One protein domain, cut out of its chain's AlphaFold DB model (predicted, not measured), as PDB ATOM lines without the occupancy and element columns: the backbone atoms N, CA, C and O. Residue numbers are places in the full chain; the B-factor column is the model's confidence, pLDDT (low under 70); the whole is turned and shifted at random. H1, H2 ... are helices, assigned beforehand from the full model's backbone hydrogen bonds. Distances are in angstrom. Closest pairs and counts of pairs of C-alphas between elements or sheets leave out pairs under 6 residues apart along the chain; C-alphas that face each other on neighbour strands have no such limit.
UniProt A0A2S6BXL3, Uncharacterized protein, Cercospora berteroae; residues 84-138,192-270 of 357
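AT A GLANCE: This is residues 84 to 138 and 192 to 270 of the 357 residues of an uncharacterized protein of Cercospora berteroae (UniProt A0A2S6BXL3). Four long helices lie side by side in a row, H1, H2, H6, H3, neighbours shallowly tilted, and residues 123 to 138 at the far end of H2 stick out as an arm. The short H4 and H5 lie toward the end where H6 begins, and H7 at its other end. The printed part has 134 residues with seven named helices, H1 to H7 in order, and no named strand: all helix. It is loose, with a radius of gyration of the C-alphas of 17.9 A, and elongated, spanning 63 by 36 by 21 A.

HOW THE PARTS SIT: H1, residues 85 to 101, and H2, residues 105 to 137, form a hairpin; they touch through residues 105 to 115 of H2, closest at C-alphas 96 and 108, 4.1 A. H6, residues 240 to 261, is the hub; H2 touches it with residues 105 to 120 alone, the same way at 11 degrees, closest at C-alphas 105 and 249, 6.7 A. H3, residues 192 to 211, touches H6 at a shallow tilt of 18 degrees, opposite ways, closest at C-alphas 207 and 251, 3.9 A. H4, residues 225 to 230, only just touches H6, with 3 pairs of C-alphas within 8 A, closest 228 and 247, 6.9 A. H5, residues 234 to 238, only just touches H6, with 3 such pairs, and only at the corner, closest at C-alphas 236 and 242, 5.8 A. H7, residues 263 to 266, touches H6 only at the corner, closest at C-alphas 259 and 265, 5.8 A. Every O i to N i+4 pair is within hydrogen-bond range in H1, H2 and H4; H3 has 14 of 16, H6 16 of 18, H5 0 of 1 with 1 of 2 O i to N i+3 pairs, and H7 is too short.

IN THESE COORDINATES: H1 begins at C-alpha 85 (-32.767, 25.498, -12.025) and is 24.2 A long; H2 is 47.7 A, H3 29.7 A and H6 33.1 A. H7 ends at C-alpha 266 (-20.573, 27.198, -35.164).

THE WHOLE: Residues 139 to 191 are not printed, a gap of 30.5 A between C-alphas 138 and 192. The link from H3 to H4 is long, 13 residues. pLDDT is under 70 at residues 137 to 138 and 192 to 193.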
ATOM      1  N   ASN A  84     -35.280  23.544  -8.305       91.19
ATOM      2  CA  ASN A  84     -34.889  24.854  -8.831       91.19
ATOM      3  C   ASN A  84     -33.753  24.691  -9.868       91.19
ATOM      4  O   ASN A  84     -32.886  23.837  -9.675       91.19
ATOM      5  N   ALA A  85     -33.701  25.548 -10.892       85.75
ATOM      6  CA  ALA A  85     -32.767  25.498 -12.025       85.75
ATOM      7  C   ALA A  85     -31.297  25.298 -11.612       85.75
ATOM      8  O   ALA A  85     -30.582  24.469 -12.168       85.75
ATOM      9  N   ARG A  86     -30.839  25.983 -10.553       88.00
ATOM     10  CA  ARG A  86     -29.466  25.797 -10.042       88.00
ATOM     11  C   ARG A  86     -29.225  24.378  -9.520       88.00
ATOM     12  O   ARG A  86     -28.199  23.778  -9.816       88.00
ATOM     13  N   LYS A  87     -30.168  23.846  -8.735       92.50
ATOM     14  CA  LYS A  87     -30.067  22.498  -8.150       92.50
ATOM     15  C   LYS A  87     -30.161  21.434  -9.238       92.50
ATOM     16  O   LYS A  87     -29.335  20.530  -9.241       92.50
ATOM     17  N   TRP A  88     -31.092  21.598 -10.179       91.38
ATOM     18  CA  TRP A  88     -31.188  20.773 -11.383       91.38
ATOM     19  C   TRP A  88     -29.834  20.687 -12.084       91.38
ATOM     20  O   TRP A  88     -29.346  19.586 -12.335       91.38
ATOM     21  N   GLY A  89     -29.211  21.831 -12.390       92.06
ATOM     22  CA  GLY A  89     -27.953  21.871 -13.135       92.06
ATOM     23  C   GLY A  89     -26.817  21.116 -12.436       92.06
ATOM     24  O   GLY A  89     -26.067  20.395 -13.094       92.06
ATOM     25  N   TYR A  90     -26.709  21.232 -11.108       94.38
ATOM     26  CA  TYR A  90     -25.721  20.477 -10.328       94.38
ATOM     27  C   TYR A  90     -26.030  18.983 -10.273       94.38
ATOM     28  O   TYR A  90     -25.120  18.181 -10.461       94.38
ATOM     29  N   VAL A  91     -27.293  18.607 -10.050       95.88
ATOM     30  CA  VAL A  91     -27.713  17.199 -10.024       95.88
ATOM     31  C   VAL A  91     -27.465  16.552 -11.382       95.88
ATOM     32  O   VAL A  91     -26.872  15.485 -11.434       95.88
ATOM     33  N   THR A  92     -27.803  17.230 -12.479       95.88
ATOM     34  CA  THR A  92     -27.566  16.737 -13.845       95.88
ATOM     35  C   THR A  92     -26.089  16.478 -14.106       95.88
ATOM     36  O   THR A  92     -25.726  15.400 -14.576       95.88
ATOM     37  N   LEU A  93     -25.218  17.434 -13.766       95.44
ATOM     38  CA  LEU A  93     -23.779  17.265 -13.949       95.44
ATOM     39  C   LEU A  93     -23.221  16.155 -13.046       95.44
ATOM     40  O   LEU A  93     -22.418  15.346 -13.501       95.44
ATOM     41  N   ALA A  94     -23.664  16.080 -11.789       96.50
ATOM     42  CA  ALA A  94     -23.247  15.035 -10.858       96.50
ATOM     43  C   ALA A  94     -23.677  13.641 -11.336       96.50
ATOM     44  O   ALA A  94     -22.870  12.714 -11.313       96.50
ATOM     45  N   THR A  95     -24.911  13.493 -11.825       96.50
ATOM     46  CA  THR A  95     -25.395  12.245 -12.424       96.50
ATOM     47  C   THR A  95     -24.633  11.915 -13.706       96.50
ATOM     48  O   THR A  95     -24.243  10.767 -13.878       96.50
ATOM     49  N   SER A  96     -24.333  12.898 -14.562       96.25
ATOM     50  CA  SER A  96     -23.507  12.688 -15.761       96.25
ATOM     51  C   SER A  96     -22.121  12.139 -15.393       96.25
ATOM     52  O   SER A  96     -21.711  11.104 -15.913       96.25
ATOM     53  N   VAL A  97     -21.440  12.749 -14.415       95.50
ATOM     54  CA  VAL A  97     -20.141  12.271 -13.906       95.50
ATOM     55  C   VAL A  97     -20.258  10.880 -13.279       95.50
ATOM     56  O   VAL A  97     -19.399  10.031 -13.509       95.50
ATOM     57  N   ALA A  98     -21.330  10.607 -12.531       95.50
ATOM     58  CA  ALA A  98     -21.587   9.279 -11.987       95.50
ATOM     59  C   ALA A  98     -21.774   8.236 -13.100       95.50
ATOM     60  O   ALA A  98     -21.241   7.137 -12.992       95.50
ATOM     61  N   CYS A  99     -22.448   8.575 -14.203       94.00
ATOM     62  CA  CYS A  99     -22.569   7.689 -15.359       94.00
ATOM     63  C   CYS A  99     -21.198   7.332 -15.946       94.00
ATOM     64  O   CYS A  99     -20.932   6.155 -16.198       94.00
ATOM     65  N   PHE A 100     -20.293   8.308 -16.081       93.56
ATOM     66  CA  PHE A 100     -18.903   8.042 -16.463       93.56
ATOM     67  C   PHE A 100     -18.175   7.168 -15.443       93.56
ATOM     68  O   PHE A 100     -17.421   6.290 -15.827       93.56
ATOM     69  N   TRP A 101     -18.414   7.346 -14.145       93.94
ATOM     70  CA  TRP A 101     -17.807   6.493 -13.122       93.94
ATOM     71  C   TRP A 101     -18.307   5.041 -13.186       93.94
ATOM     72  O   TRP A 101     -17.528   4.103 -13.027       93.94
ATOM     73  N   TYR A 102     -19.595   4.837 -13.457       91.75
ATOM     74  CA  TYR A 102     -20.248   3.524 -13.496       91.75
ATOM     75  C   TYR A 102     -20.311   2.904 -14.901       91.75
ATOM     76  O   TYR A 102     -21.183   2.081 -15.161       91.75
ATOM     77  N   GLN A 103     -19.396   3.274 -15.806       89.88
ATOM     78  CA  GLN A 103     -19.279   2.693 -17.156       89.88
ATOM     79  C   GLN A 103     -20.533   2.855 -18.042       89.88
ATOM     80  O   GLN A 103     -20.745   2.100 -18.985       89.88
ATOM     81  N   THR A 104     -21.376   3.852 -17.773       88.12
ATOM     82  CA  THR A 104     -22.586   4.159 -18.558       88.12
ATOM     83  C   THR A 104     -22.407   5.465 -19.330       88.12
ATOM     84  O   THR A 104     -23.249   6.361 -19.295       88.12
ATOM     85  N   ALA A 105     -21.280   5.578 -20.041       89.00
ATOM     86  CA  ALA A 105     -20.856   6.806 -20.715       89.00
ATOM     87  C   ALA A 105     -21.912   7.365 -21.684       89.00
ATOM     88  O   ALA A 105     -22.104   8.578 -21.713       89.00
ATOM     89  N   TYR A 106     -22.656   6.508 -22.402       86.75
ATOM     90  CA  TYR A 106     -23.745   6.950 -23.283       86.75
ATOM     91  C   TYR A 106     -24.762   7.826 -22.527       86.75
ATOM     92  O   TYR A 106     -25.024   8.955 -22.932       86.75
ATOM     93  N   ALA A 107     -25.261   7.372 -21.371       90.12
ATOM     94  CA  ALA A 107     -26.220   8.114 -20.553       90.12
ATOM     95  C   ALA A 107     -25.606   9.411 -19.998       90.12
ATOM     96  O   ALA A 107     -26.265  10.453 -19.958       90.12
ATOM     97  N   GLY A 108     -24.320   9.363 -19.635       94.12
ATOM     98  CA  GLY A 108     -23.554  10.531 -19.204       94.12
ATOM     99  C   GLY A 108     -23.469  11.614 -20.280       94.12
ATOM    100  O   GLY A 108     -23.666  12.791 -19.967       94.12
ATOM    101  N   LEU A 109     -23.250  11.225 -21.540       94.38
ATOM    102  CA  LEU A 109     -23.224  12.125 -22.696       94.38
ATOM    103  C   LEU A 109     -24.601  12.737 -22.980       94.38
ATOM    104  O   LEU A 109     -24.680  13.947 -23.184       94.38
ATOM    105  N   PHE A 110     -25.684  11.951 -22.921       94.50
ATOM    106  CA  PHE A 110     -27.052  12.476 -23.064       94.50
ATOM    107  C   PHE A 110     -27.367  13.531 -21.991       94.50
ATOM    108  O   PHE A 110     -27.849  14.618 -22.315       94.50
ATOM    109  N   LEU A 111     -27.045  13.260 -20.717       96.50
ATOM    110  CA  LEU A 111     -27.236  14.230 -19.629       96.50
ATOM    111  C   LEU A 111     -26.367  15.477 -19.795       96.50
ATOM    112  O   LEU A 111     -26.819  16.583 -19.501       96.50
ATOM    113  N   PHE A 112     -25.130  15.314 -20.260       96.44
ATOM    114  CA  PHE A 112     -24.243  16.441 -20.529       96.44
ATOM    115  C   PHE A 112     -24.779  17.326 -21.659       96.44
ATOM    116  O   PHE A 112     -24.794  18.546 -21.514       96.44
ATOM    117  N   GLY A 113     -25.278  16.727 -22.743       94.81
ATOM    118  CA  GLY A 113     -25.939  17.447 -23.831       94.81
ATOM    119  C   GLY A 113     -27.169  18.217 -23.349       94.81
ATOM    120  O   GLY A 113     -27.286  19.412 -23.611       94.81
ATOM    121  N   MET A 114     -28.033  17.578 -22.555       94.12
ATOM    122  CA  MET A 114     -29.182  18.243 -21.927       94.12
ATOM    123  C   MET A 114     -28.750  19.419 -21.038       94.12
ATOM    124  O   MET A 114     -29.355  20.486 -21.080       94.12
ATOM    125  N   TRP A 115     -27.686  19.256 -20.253       95.19
ATOM    126  CA  TRP A 115     -27.146  20.320 -19.406       95.19
ATOM    127  C   TRP A 115     -26.554  21.490 -20.204       95.19
ATOM    128  O   TRP A 115     -26.694  22.644 -19.793       95.19
ATOM    129  N   LEU A 116     -25.900  21.222 -21.341       93.12
ATOM    130  CA  LEU A 116     -25.435  22.270 -22.254       93.12
ATOM    131  C   LEU A 116     -26.619  23.049 -22.837       93.12
ATOM    132  O   LEU A 116     -26.619  24.278 -22.767       93.12
ATOM    133  N   ALA A 117     -27.637  22.338 -23.327       90.44
ATOM    134  CA  ALA A 117     -28.843  22.933 -23.898       90.44
ATOM    135  C   ALA A 117     -29.596  23.804 -22.877       90.44
ATOM    136  O   ALA A 117     -29.983  24.929 -23.184       90.44
ATOM    137  N   ASP A 118     -29.733  23.345 -21.631       89.88
ATOM    138  CA  ASP A 118     -30.366  24.126 -20.560       89.88
ATOM    139  C   ASP A 118     -29.618  25.442 -20.286       89.88
ATOM    140  O   ASP A 118     -30.216  26.510 -20.155       89.88
ATOM    141  N   ARG A 119     -28.280  25.418 -20.296       88.06
ATOM    142  CA  ARG A 119     -27.469  26.636 -20.149       88.06
ATOM    143  C   ARG A 119     -27.557  27.566 -21.345       88.06
ATOM    144  O   ARG A 119     -27.391  28.775 -21.177       88.06
ATOM    145  N   GLN A 120     -27.718  27.019 -22.543       85.81
ATOM    146  CA  GLN A 120     -27.958  27.803 -23.747       85.81
ATOM    147  C   GLN A 120     -29.291  28.548 -23.632       85.81
ATOM    148  O   GLN A 120     -29.322  29.770 -23.755       85.81
ATOM    149  N   LEU A 121     -30.362  27.832 -23.275       84.94
ATOM    150  CA  LEU A 121     -31.690  28.401 -23.043       84.94
ATOM    151  C   LEU A 121     -31.680  29.438 -21.916       84.94
ATOM    152  O   LEU A 121     -32.262  30.511 -22.050       84.94
ATOM    153  N   GLY A 122     -30.974  29.160 -20.818       85.19
ATOM    154  CA  GLY A 122     -30.818  30.101 -19.712       85.19
ATOM    155  C   GLY A 122     -30.160  31.414 -20.145       85.19
ATOM    156  O   GLY A 122     -30.664  32.484 -19.809       85.19
ATOM    157  N   ARG A 123     -29.069  31.347 -20.923       82.94
ATOM    158  CA  ARG A 123     -28.406  32.532 -21.499       82.94
ATOM    159  C   ARG A 123     -29.351  33.309 -22.415       82.94
ATOM    160  O   ARG A 123     -29.516  34.508 -22.213       82.94
ATOM    161  N   ALA A 124     -30.040  32.610 -23.317       78.81
ATOM    162  CA  ALA A 124     -31.007  33.213 -24.228       78.81
ATOM    163  C   ALA A 124     -32.133  33.955 -23.493       78.81
ATOM    164  O   ALA A 124     -32.426  35.108 -23.802       78.81
ATOM    165  N   ASN A 125     -32.709  33.338 -22.459       79.88
ATOM    166  CA  ASN A 125     -33.750  33.958 -21.643       79.88
ATOM    167  C   ASN A 125     -33.234  35.204 -20.908       79.88
ATOM    168  O   ASN A 125     -33.915  36.229 -20.867       79.88
ATOM    169  N   HIS A 126     -32.029  35.141 -20.333       80.94
ATOM    170  CA  HIS A 126     -31.415  36.289 -19.663       80.94
ATOM    171  C   HIS A 126     -31.174  37.459 -20.623       80.94
ATOM    172  O   HIS A 126     -31.444  38.609 -20.270       80.94
ATOM    173  N   GLU A 127     -30.701  37.175 -21.833       75.62
ATOM    174  CA  GLU A 127     -30.468  38.179 -22.871       75.62
ATOM    175  C   GLU A 127     -31.775  38.785 -23.385       75.62
ATOM    176  O   GLU A 127     -31.882  40.007 -23.493       75.62
ATOM    177  N   GLN A 128     -32.808  37.968 -23.597       75.00
ATOM    178  CA  GLN A 128     -34.132  38.437 -24.000       75.00
ATOM    179  C   GLN A 128     -34.764  39.357 -22.944       75.00
ATOM    180  O   GLN A 128     -35.329  40.400 -23.280       75.00
ATOM    181  N   VAL A 129     -34.638  39.019 -21.655       79.12
ATOM    182  CA  VAL A 129     -35.101  39.875 -20.549       79.12
ATOM    183  C   VAL A 129     -34.309  41.183 -20.498       79.12
ATOM    184  O   VAL A 129     -34.904  42.246 -20.305       79.12
ATOM    185  N   LYS A 130     -32.986  41.133 -20.711       77.00
ATOM    186  CA  LYS A 130     -32.140  42.333 -20.782       77.00
ATOM    187  C   LYS A 130     -32.593  43.254 -21.921       77.00
ATOM    188  O   LYS A 130     -32.806  44.436 -21.665       77.00
ATOM    189  N   LEU A 131     -32.809  42.718 -23.128       73.25
ATOM    190  CA  LEU A 131     -33.336  43.480 -24.269       73.25
ATOM    191  C   LEU A 131     -34.685  44.114 -23.949       73.25
ATOM    192  O   LEU A 131     -34.857  45.311 -24.131       73.25
ATOM    193  N   THR A 132     -35.620  43.313 -23.436       73.12
ATOM    194  CA  THR A 132     -36.978  43.779 -23.130       73.12
ATOM    195  C   THR A 132     -36.928  44.938 -22.139       73.12
ATOM    196  O   THR A 132     -37.561  45.961 -22.372       73.12
ATOM    197  N   THR A 133     -36.104  44.819 -21.093       76.44
ATOM    198  CA  THR A 133     -35.911  45.874 -20.089       76.44
ATOM    199  C   THR A 133     -35.351  47.148 -20.723       76.44
ATOM    200  O   THR A 133     -35.870  48.234 -20.473       76.44
ATOM    201  N   LEU A 134     -34.325  47.027 -21.573       73.06
ATOM    202  CA  LEU A 134     -33.718  48.164 -22.270       73.06
ATOM    203  C   LEU A 134     -34.715  48.867 -23.200       73.06
ATOM    204  O   LEU A 134     -34.768  50.092 -23.207       73.06
ATOM    205  N   THR A 135     -35.539  48.116 -23.935       70.06
ATOM    206  CA  THR A 135     -36.562  48.673 -24.832       70.06
ATOM    207  C   THR A 135     -37.709  49.329 -24.065       70.06
ATOM    208  O   THR A 135     -38.166  50.392 -24.463       70.06
ATOM    209  N   THR A 136     -38.167  48.749 -22.949       71.75
ATOM    210  CA  THR A 136     -39.255  49.334 -22.142       71.75
ATOM    211  C   THR A 136     -38.819  50.532 -21.303       71.75
ATOM    212  O   THR A 136     -39.649  51.367 -20.959       71.75
ATOM    213  N   CYS A 137     -37.536  50.605 -20.937       60.12
ATOM    214  CA  CYS A 137     -36.981  51.705 -20.149       60.12
ATOM    215  C   CYS A 137     -36.368  52.816 -21.004       60.12
ATOM    216  O   CYS A 137     -35.928  53.802 -20.419       60.12
ATOM    217  N   ALA A 138     -36.323  52.678 -22.334       58.88
ATOM    218  CA  ALA A 138     -35.936  53.756 -23.234       58.88
ATOM    219  C   ALA A 138     -37.054  54.817 -23.241       58.88
ATOM    220  O   ALA A 138     -38.124  54.557 -23.794       58.88
ATOM    221  N   PHE A 192      -8.969  40.820 -31.216       60.75
ATOM    222  CA  PHE A 192      -9.262  40.472 -29.814       60.75
ATOM    223  C   PHE A 192     -10.367  39.414 -29.692       60.75
ATOM    224  O   PHE A 192     -10.347  38.599 -28.769       60.75
ATOM    225  N   LYS A 193     -11.287  39.374 -30.663       66.75
ATOM    226  CA  LYS A 193     -12.347  38.361 -30.743       66.75
ATOM    227  C   LYS A 193     -11.776  36.963 -31.001       66.75
ATOM    228  O   LYS A 193     -12.189  36.015 -30.347       66.75
ATOM    229  N   PHE A 194     -10.767  36.836 -31.867       77.62
ATOM    230  CA  PHE A 194     -10.119  35.549 -32.146       77.62
ATOM    231  C   PHE A 194      -9.387  34.964 -30.926       77.62
ATOM    232  O   PHE A 194      -9.496  33.770 -30.653       77.62
ATOM    233  N   LEU A 195      -8.690  35.797 -30.143       83.25
ATOM    234  CA  LEU A 195      -7.917  35.322 -28.990       83.25
ATOM    235  C   LEU A 195      -8.808  34.736 -27.880       83.25
ATOM    236  O   LEU A 195      -8.435  33.750 -27.249       83.25
ATOM    237  N   ARG A 196     -10.017  35.286 -27.691       85.06
ATOM    238  CA  ARG A 196     -11.029  34.743 -26.763       85.06
ATOM    239  C   ARG A 196     -11.592  33.392 -27.217       85.06
ATOM    240  O   ARG A 196     -12.049  32.622 -26.381       85.06
ATOM    241  N   GLN A 197     -11.544  33.104 -28.518       87.12
ATOM    242  CA  GLN A 197     -12.043  31.859 -29.110       87.12
ATOM    243  C   GLN A 197     -10.988  30.744 -29.133       87.12
ATOM    244  O   GLN A 197     -11.334  29.564 -29.167       87.12
ATOM    245  N   LEU A 198      -9.702  31.102 -29.057       90.94
ATOM    246  CA  LEU A 198      -8.575  30.172 -29.073       90.94
ATOM    247  C   LEU A 198      -8.704  28.976 -28.103       90.94
ATOM    248  O   LEU A 198      -8.486  27.856 -28.565       90.94
ATOM    249  N   PRO A 199      -9.079  29.132 -26.813       93.88
ATOM    250  CA  PRO A 199      -9.215  27.978 -25.920       93.88
ATOM    251  C   PRO A 199     -10.281  26.984 -26.393       93.88
ATOM    252  O   PRO A 199     -10.057  25.779 -26.322       93.88
ATOM    253  N   TYR A 200     -11.402  27.461 -26.943       94.25
ATOM    254  CA  TYR A 200     -12.448  26.594 -27.489       94.25
ATOM    255  C   TYR A 200     -12.012  25.929 -28.798       94.25
ATOM    256  O   TYR A 200     -12.318  24.764 -29.014       94.25
ATOM    257  N   MET A 201     -11.244  26.623 -29.644       93.12
ATOM    258  CA  MET A 201     -10.656  26.024 -30.851       93.12
ATOM    259  C   MET A 201      -9.673  24.899 -30.501       93.12
ATOM    260  O   MET A 201      -9.714  23.832 -31.110       93.12
ATOM    261  N   ILE A 202      -8.816  25.115 -29.495       95.12
ATOM    262  CA  ILE A 202      -7.899  24.088 -28.980       95.12
ATOM    263  C   ILE A 202      -8.701  22.918 -28.406       95.12
ATOM    264  O   ILE A 202      -8.394  21.766 -28.702       95.12
ATOM    265  N   LEU A 203      -9.746  23.204 -27.627       96.19
ATOM    266  CA  LEU A 203     -10.604  22.176 -27.046       96.19
ATOM    267  C   LEU A 203     -11.324  21.352 -28.122       96.19
ATOM    268  O   LEU A 203     -11.347  20.130 -28.022       96.19
ATOM    269  N   ALA A 204     -11.843  21.984 -29.176       96.19
ATOM    270  CA  ALA A 204     -12.454  21.292 -30.309       96.19
ATOM    271  C   ALA A 204     -11.447  20.418 -31.059       96.19
ATOM    272  O   ALA A 204     -11.756  19.278 -31.393       96.19
ATOM    273  N   TYR A 205     -10.228  20.918 -31.282       95.94
ATOM    274  CA  TYR A 205      -9.159  20.144 -31.908       95.94
ATOM    275  C   TYR A 205      -8.780  18.912 -31.074       95.94
ATOM    276  O   TYR A 205      -8.696  17.808 -31.610       95.94
ATOM    277  N   LEU A 206      -8.630  19.071 -29.755       96.62
ATOM    278  CA  LEU A 206      -8.436  17.943 -28.838       96.62
ATOM    279  C   LEU A 206      -9.629  16.982 -28.872       96.62
ATOM    280  O   LEU A 206      -9.426  15.771 -28.878       96.62
ATOM    281  N   GLY A 207     -10.854  17.508 -28.940       96.75
ATOM    282  CA  GLY A 207     -12.074  16.719 -29.079       96.75
ATOM    283  C   GLY A 207     -12.060  15.834 -30.327       96.75
ATOM    284  O   GLY A 207     -12.312  14.637 -30.230       96.75
ATOM    285  N   ILE A 208     -11.674  16.395 -31.478       96.19
ATOM    286  CA  ILE A 208     -11.524  15.659 -32.744       96.19
ATOM    287  C   ILE A 208     -10.430  14.589 -32.636       96.19
ATOM    288  O   ILE A 208     -10.641  13.468 -33.090       96.19
ATOM    289  N   ILE A 209      -9.289  14.891 -32.003       96.00
ATOM    290  CA  ILE A 209      -8.224  13.899 -31.773       96.00
ATOM    291  C   ILE A 209      -8.737  12.725 -30.932       96.00
ATOM    292  O   ILE A 209      -8.462  11.576 -31.258       96.00
ATOM    293  N   PHE A 210      -9.487  12.999 -29.863       96.19
ATOM    294  CA  PHE A 210     -10.055  11.958 -29.008       96.19
ATOM    295  C   PHE A 210     -11.172  11.156 -29.694       96.19
ATOM    296  O   PHE A 210     -11.268   9.952 -29.481       96.19
ATOM    297  N   LEU A 211     -11.975  11.782 -30.559       94.19
ATOM    298  CA  LEU A 211     -12.956  11.086 -31.403       94.19
ATOM    299  C   LEU A 211     -12.290  10.176 -32.443       94.19
ATOM    300  O   LEU A 211     -12.830   9.126 -32.772       94.19
ATOM    301  N   ALA A 212     -11.116  10.568 -32.938       93.38
ATOM    302  CA  ALA A 212     -10.293   9.786 -33.856       93.38
ATOM    303  C   ALA A 212      -9.282   8.868 -33.139       93.38
ATOM    304  O   ALA A 212      -8.391   8.309 -33.786       93.38
ATOM    305  N   ALA A 213      -9.373   8.748 -31.811       91.38
ATOM    306  CA  ALA A 213      -8.450   7.955 -31.017       91.38
ATOM    307  C   ALA A 213      -8.532   6.464 -31.382       91.38
ATOM    308  O   ALA A 213      -9.577   5.989 -31.838       91.38
ATOM    309  N   PRO A 214      -7.450   5.699 -31.146       87.25
ATOM    310  CA  PRO A 214      -7.527   4.247 -31.205       87.25
ATOM    311  C   PRO A 214      -8.524   3.713 -30.174       87.25
ATOM    312  O   PRO A 214      -8.809   4.366 -29.169       87.25
ATOM    313  N   ASP A 215      -8.969   2.477 -30.397       83.94
ATOM    314  CA  ASP A 215      -9.950   1.795 -29.555       83.94
ATOM    315  C   ASP A 215      -9.626   1.848 -28.061       83.94
ATOM    316  O   ASP A 215     -10.537   1.950 -27.261       83.94
ATOM    317  N   ILE A 216      -8.361   1.765 -27.649       88.88
ATOM    318  CA  ILE A 216      -7.983   1.855 -26.235       88.88
ATOM    319  C   ILE A 216      -6.791   2.791 -26.115       88.88
ATOM    320  O   ILE A 216      -5.774   2.594 -26.780       88.88
ATOM    321  N   ILE A 217      -6.903   3.778 -25.229       92.31
ATOM    322  CA  ILE A 217      -5.807   4.684 -24.885       92.31
ATOM    323  C   ILE A 217      -5.073   4.201 -23.635       92.31
ATOM    324  O   ILE A 217      -5.686   3.737 -22.672       92.31
ATOM    325  N   THR A 218      -3.752   4.338 -23.641       92.00
ATOM    326  CA  THR A 218      -2.871   3.921 -22.545       92.00
ATOM    327  C   THR A 218      -1.924   5.054 -22.142       92.00
ATOM    328  O   THR A 218      -1.736   6.029 -22.873       92.00
ATOM    329  N   THR A 219      -1.359   4.977 -20.935       92.44
ATOM    330  CA  THR A 219      -0.547   6.058 -20.344       92.44
ATOM    331  C   THR A 219       0.815   6.252 -21.017       92.44
ATOM    332  O   THR A 219       1.423   7.309 -20.858       92.44
ATOM    333  N   ASP A 220       1.283   5.271 -21.784       94.06
ATOM    334  CA  ASP A 220       2.502   5.297 -22.599       94.06
ATOM    335  C   ASP A 220       2.314   5.977 -23.967       94.06
ATOM    336  O   ASP A 220       3.294   6.287 -24.648       94.06
ATOM    337  N   MET A 221       1.071   6.252 -24.375       94.12
ATOM    338  CA  MET A 221       0.794   6.930 -25.639       94.12
ATOM    339  C   MET A 221       1.223   8.403 -25.620       94.12
ATOM    340  O   MET A 221       1.420   9.028 -24.581       94.12
ATOM    341  N   ARG A 222       1.355   9.005 -26.805       94.31
ATOM    342  CA  ARG A 222       1.674  10.435 -26.918       94.31
ATOM    343  C   ARG A 222       0.498  11.307 -26.477       94.31
ATOM    344  O   ARG A 222      -0.658  10.895 -26.539       94.31
ATOM    345  N   PHE A 223       0.808  12.545 -26.091       93.00
ATOM    346  CA  PHE A 223      -0.199  13.577 -25.845       93.00
ATOM    347  C   PHE A 223      -1.152  13.721 -27.050       93.00
ATOM    348  O   PHE A 223      -0.661  13.753 -28.182       93.00
ATOM    349  N   PRO A 224      -2.480  13.839 -26.836       94.31
ATOM    350  CA  PRO A 224      -3.183  13.955 -25.546       94.31
ATOM    351  C   PRO A 224      -3.638  12.626 -24.906       94.31
ATOM    352  O   PRO A 224      -4.236  12.643 -23.828       94.31
ATOM    353  N   TYR A 225      -3.367  11.475 -25.527       95.12
ATOM    354  CA  TYR A 225      -3.926  10.180 -25.116       95.12
ATOM    355  C   TYR A 225      -3.461   9.711 -23.735       95.12
ATOM    356  O   TYR A 225      -4.266   9.160 -22.988       95.12
ATOM    357  N   ASN A 226      -2.210   9.981 -23.353       94.56
ATOM    358  CA  ASN A 226      -1.700   9.660 -22.016       94.56
ATOM    359  C   ASN A 226      -2.505  10.322 -20.889       94.56
ATOM    360  O   ASN A 226      -2.782   9.685 -19.874       94.56
ATOM    361  N   ILE A 227      -2.898  11.586 -21.067       94.25
ATOM    362  CA  ILE A 227      -3.710  12.317 -20.085       94.25
ATOM    363  C   ILE A 227      -5.122  11.732 -20.049       94.25
ATOM    364  O   ILE A 227      -5.655  11.484 -18.971       94.25
ATOM    365  N   GLY A 228      -5.707  11.450 -21.218       93.31
ATOM    366  CA  GLY A 228      -7.007  10.783 -21.299       93.31
ATOM    367  C   GLY A 228      -7.010   9.421 -20.595       93.31
ATOM    368  O   GLY A 228      -7.952   9.110 -19.870       93.31
ATOM    369  N   ALA A 229      -5.938   8.637 -20.740       94.00
ATOM    370  CA  ALA A 229      -5.776   7.351 -20.066       94.00
ATOM    371  C   ALA A 229      -5.625   7.502 -18.543       94.00
ATOM    372  O   ALA A 229      -6.149   6.684 -17.792       94.00
ATOM    373  N   MET A 230      -4.963   8.564 -18.074       94.00
ATOM    374  CA  MET A 230      -4.825   8.863 -16.643       94.00
ATOM    375  C   MET A 230      -6.151   9.277 -15.987       94.00
ATOM    376  O   MET A 230      -6.364   9.001 -14.809       94.00
ATOM    377  N   LEU A 231      -7.045   9.923 -16.742       93.25
ATOM    378  CA  LEU A 231      -8.379  10.321 -16.276       93.25
ATOM    379  C   LEU A 231      -9.380   9.157 -16.233       93.25
ATOM    380  O   LEU A 231     -10.480   9.327 -15.709       93.25
ATOM    381  N   MET A 232      -9.024   7.996 -16.785       93.50
ATOM    382  CA  MET A 232      -9.907   6.837 -16.844       93.50
ATOM    383  C   MET A 232     -10.238   6.328 -15.428       93.50
ATOM    384  O   MET A 232      -9.320   6.035 -14.653       93.50
ATOM    385  N   PRO A 233     -11.529   6.179 -15.068       93.12
ATOM    386  CA  PRO A 233     -11.915   5.696 -13.749       93.12
ATOM    387  C   PRO A 233     -11.373   4.285 -13.461       93.12
ATOM    388  O   PRO A 233     -11.393   3.424 -14.345       93.12
ATOM    389  N   PRO A 234     -10.969   3.969 -12.214       91.56
ATOM    390  CA  PRO A 234     -10.499   2.630 -11.850       91.56
ATOM    391  C   PRO A 234     -11.531   1.523 -12.083       91.56
ATOM    392  O   PRO A 234     -11.155   0.364 -12.240       91.56
ATOM    393  N   THR A 235     -12.818   1.873 -12.123       91.44
ATOM    394  CA  THR A 235     -13.912   0.955 -12.448       91.44
ATOM    395  C   THR A 235     -13.768   0.363 -13.849       91.44
ATOM    396  O   THR A 235     -14.269  -0.726 -14.074       91.44
ATOM    397  N   TYR A 236     -13.052   1.000 -14.781       91.31
ATOM    398  CA  TYR A 236     -12.943   0.561 -16.179       91.31
ATOM    399  C   TYR A 236     -11.980  -0.621 -16.362       91.31
ATOM    400  O   TYR A 236     -11.919  -1.191 -17.448       91.31
ATOM    401  N   LYS A 237     -11.220  -1.014 -15.326       85.44
ATOM    402  CA  LYS A 237     -10.150  -2.027 -15.413       85.44
ATOM    403  C   LYS A 237     -10.583  -3.347 -16.049       85.44
ATOM    404  O   LYS A 237      -9.825  -3.870 -16.866       85.44
ATOM    405  N   ASP A 238     -11.788  -3.818 -15.750       86.94
ATOM    406  CA  ASP A 238     -12.252  -5.148 -16.166       86.94
ATOM    407  C   ASP A 238     -13.205  -5.111 -17.373       86.94
ATOM    408  O   ASP A 238     -13.556  -6.150 -17.925       86.94
ATOM    409  N   SER A 239     -13.600  -3.916 -17.825       87.94
ATOM    410  CA  SER A 239     -14.555  -3.738 -18.920       87.94
ATOM    411  C   SER A 239     -13.850  -3.264 -20.185       87.94
ATOM    412  O   SER A 239     -13.478  -2.097 -20.309       87.94
ATOM    413  N   TRP A 240     -13.662  -4.174 -21.147       87.06
ATOM    414  CA  TRP A 240     -13.138  -3.823 -22.476       87.06
ATOM    415  C   TRP A 240     -14.015  -2.768 -23.158       87.06
ATOM    416  O   TRP A 240     -13.507  -1.782 -23.676       87.06
ATOM    417  N   ALA A 241     -15.326  -2.959 -23.068       84.44
ATOM    418  CA  ALA A 241     -16.361  -2.065 -23.552       84.44
ATOM    419  C   ALA A 241     -16.184  -0.616 -23.066       84.44
ATOM    420  O   ALA A 241     -16.070   0.317 -23.857       84.44
ATOM    421  N   ALA A 242     -16.074  -0.436 -21.747       87.94
ATOM    422  CA  ALA A 242     -15.911   0.885 -21.152       87.94
ATOM    423  C   ALA A 242     -14.589   1.541 -21.577       87.94
ATOM    424  O   ALA A 242     -14.554   2.737 -21.867       87.94
ATOM    425  N   LYS A 243     -13.500   0.762 -21.661       90.94
ATOM    426  CA  LYS A 243     -12.216   1.247 -22.192       90.94
ATOM    427  C   LYS A 243     -12.326   1.660 -23.655       90.94
ATOM    428  O   LYS A 243     -11.663   2.623 -24.028       90.94
ATOM    429  N   ASN A 244     -13.138   0.942 -24.436       89.62
ATOM    430  CA  ASN A 244     -13.319   1.207 -25.855       89.62
ATOM    431  C   ASN A 244     -14.012   2.538 -26.122       89.62
ATOM    432  O   ASN A 244     -13.598   3.254 -27.020       89.62
ATOM    433  N   ASP A 245     -15.024   2.869 -25.321       89.00
ATOM    434  CA  ASP A 245     -15.843   4.073 -25.499       89.00
ATOM    435  C   ASP A 245     -15.226   5.331 -24.865       89.00
ATOM    436  O   ASP A 245     -15.626   6.459 -25.166       89.00
ATOM    437  N   TRP A 246     -14.288   5.157 -23.930       92.94
ATOM    438  CA  TRP A 246     -13.735   6.244 -23.122       92.94
ATOM    439  C   TRP A 246     -13.123   7.397 -23.942       92.94
ATOM    440  O   TRP A 246     -13.474   8.553 -23.671       92.94
ATOM    441  N   PRO A 247     -12.252   7.145 -24.942       93.88
ATOM    442  CA  PRO A 247     -11.655   8.212 -25.740       93.88
ATOM    443  C   PRO A 247     -12.708   9.035 -26.490       93.88
ATOM    444  O   PRO A 247     -12.716  10.261 -26.394       93.88
ATOM    445  N   GLN A 248     -13.641   8.371 -27.174       92.88
ATOM    446  CA  GLN A 248     -14.688   9.014 -27.964       92.88
ATOM    447  C   GLN A 248     -15.639   9.792 -27.061       92.88
ATOM    448  O   GLN A 248     -16.093  10.868 -27.441       92.88
ATOM    449  N   ALA A 249     -15.894   9.310 -25.842       93.31
ATOM    450  CA  ALA A 249     -16.723  10.029 -24.890       93.31
ATOM    451  C   ALA A 249     -16.055  11.327 -24.397       93.31
ATOM    452  O   ALA A 249     -16.712  12.367 -24.372       93.31
ATOM    453  N   ILE A 250     -14.747  11.321 -24.098       95.00
ATOM    454  CA  ILE A 250     -13.990  12.562 -23.833       95.00
ATOM    455  C   ILE A 250     -14.065  13.493 -25.047       95.00
ATOM    456  O   ILE A 250     -14.336  14.688 -24.906       95.00
ATOM    457  N   GLY A 251     -13.846  12.941 -26.241       95.81
ATOM    458  CA  GLY A 251     -13.867  13.698 -27.485       95.81
ATOM    459  C   GLY A 251     -15.211  14.381 -27.736       95.81
ATOM    460  O   GLY A 251     -15.249  15.572 -28.046       95.81
ATOM    461  N   ALA A 252     -16.314  13.667 -27.503       95.62
ATOM    462  CA  ALA A 252     -17.672  14.184 -27.602       95.62
ATOM    463  C   ALA A 252     -17.955  15.291 -26.572       95.62
ATOM    464  O   ALA A 252     -18.525  16.318 -26.942       95.62
ATOM    465  N   LEU A 253     -17.520  15.138 -25.312       96.19
ATOM    466  CA  LEU A 253     -17.652  16.184 -24.286       96.19
ATOM    467  C   LEU A 253     -16.922  17.469 -24.702       96.19
ATOM    468  O   LEU A 253     -17.490  18.560 -24.633       96.19
ATOM    469  N   PHE A 254     -15.671  17.340 -25.151       96.94
ATOM    470  CA  PHE A 254     -14.834  18.471 -25.554       96.94
ATOM    471  C   PHE A 254     -15.385  19.175 -26.786       96.94
ATOM    472  O   PHE A 254     -15.525  20.399 -26.776       96.94
ATOM    473  N   LEU A 255     -15.727  18.413 -27.825       96.19
ATOM    474  CA  LEU A 255     -16.233  18.969 -29.071       96.19
ATOM    475  C   LEU A 255     -17.586  19.657 -28.861       96.19
ATOM    476  O   LEU A 255     -17.738  20.811 -29.255       96.19
ATOM    477  N   SER A 256     -18.525  19.006 -28.166       94.44
ATOM    478  CA  SER A 256     -19.853  19.580 -27.898       94.44
ATOM    479  C   SER A 256     -19.752  20.855 -27.059       94.44
ATOM    480  O   SER A 256     -20.376  21.864 -27.379       94.44
ATOM    481  N   HIS A 257     -18.910  20.855 -26.019       94.94
ATOM    482  CA  HIS A 257     -18.694  22.044 -25.196       94.94
ATOM    483  C   HIS A 257     -18.038  23.188 -25.982       94.94
ATOM    484  O   HIS A 257     -18.418  24.347 -25.815       94.94
ATOM    485  N   ALA A 258     -17.065  22.878 -26.841       94.75
ATOM    486  CA  ALA A 258     -16.392  23.873 -27.664       94.75
ATOM    487  C   ALA A 258     -17.325  24.495 -28.712       94.75
ATOM    488  O   ALA A 258     -17.302  25.712 -28.896       94.75
ATOM    489  N   MET A 259     -18.161  23.686 -29.367       90.44
ATOM    490  CA  MET A 259     -19.141  24.155 -30.354       90.44
ATOM    491  C   MET A 259     -20.201  25.070 -29.733       90.44
ATOM    492  O   MET A 259     -20.569  26.073 -30.339       90.44
ATOM    493  N   GLU A 260     -20.624  24.776 -28.504       87.94
ATOM    494  CA  GLU A 260     -21.603  25.579 -27.765       87.94
ATOM    495  C   GLU A 260     -21.091  26.990 -27.413       87.94
ATOM    496  O   GLU A 260     -21.860  27.948 -27.352       87.94
ATOM    497  N   HIS A 261     -19.785  27.148 -27.181       85.94
ATOM    498  CA  HIS A 261     -19.206  28.421 -26.728       85.94
ATOM    499  C   HIS A 261     -18.474  29.194 -27.833       85.94
ATOM    500  O   HIS A 261     -18.233  30.394 -27.680       85.94
ATOM    501  N   SER A 262     -18.130  28.544 -28.949       87.19
ATOM    502  CA  SER A 262     -17.395  29.174 -30.046       87.19
ATOM    503  C   SER A 262     -18.277  29.510 -31.236       87.19
ATOM    504  O   SER A 262     -18.671  28.645 -32.020       87.19
ATOM    505  N   SER A 263     -18.505  30.807 -31.444       80.62
ATOM    506  CA  SER A 263     -19.199  31.299 -32.637       80.62
ATOM    507  C   SER A 263     -18.412  31.027 -33.923       80.62
ATOM    508  O   SER A 263     -19.012  30.831 -34.974       80.62
ATOM    509  N   LEU A 264     -17.077  30.936 -33.869       82.81
ATOM    510  CA  LEU A 264     -16.261  30.620 -35.049       82.81
ATOM    511  C   LEU A 264     -16.433  29.170 -35.513       82.81
ATOM    512  O   LEU A 264     -16.493  28.933 -36.716       82.81
ATOM    513  N   LEU A 265     -16.528  28.221 -34.575       86.50
ATOM    514  CA  LEU A 265     -16.772  26.810 -34.896       86.50
ATOM    515  C   LEU A 265     -18.197  26.576 -35.394       86.50
ATOM    516  O   LEU A 265     -18.421  25.726 -36.251       86.50
ATOM    517  N   ARG A 266     -19.151  27.343 -34.867       85.94
ATOM    518  CA  ARG A 266     -20.573  27.198 -35.164       85.94
ATOM    519  C   ARG A 266     -20.993  27.852 -36.487       85.94
ATOM    520  O   ARG A 266     -21.775  27.260 -37.222       85.94
ATOM    521  N   ARG A 267     -20.406  28.996 -36.857       81.69
ATOM    522  CA  ARG A 267     -20.679  29.724 -38.117       81.69
ATOM    523  C   ARG A 267     -20.770  28.866 -39.387       81.69
ATOM    524  O   ARG A 267     -21.741  29.040 -40.118       81.69
ATOM    525  N   PRO A 268     -19.811  27.972 -39.709       87.12
ATOM    526  CA  PRO A 268     -19.923  27.143 -40.911       87.12
ATOM    527  C   PRO A 268     -21.131  26.196 -40.864       87.12
ATOM    528  O   PRO A 268     -21.725  25.919 -41.905       87.12
ATOM    529  N   LEU A 269     -21.529  25.746 -39.671       85.56
ATOM    530  CA  LEU A 269     -22.664  24.844 -39.469       85.56
ATOM    531  C   LEU A 269     -24.008  25.574 -39.511       85.56
ATOM    532  O   LEU A 269     -25.001  25.003 -39.946       85.56
ATOM    533  N   GLU A 270     -24.038  26.843 -39.112       81.75
ATOM    534  CA  GLU A 270     -25.206  27.727 -39.230       81.75
ATOM    535  C   GLU A 270     -25.409  28.261 -40.654       81.75
ATOM    536  O   GLU A 270     -26.388  28.957 -40.925       81.75
TER     537      GLU A 270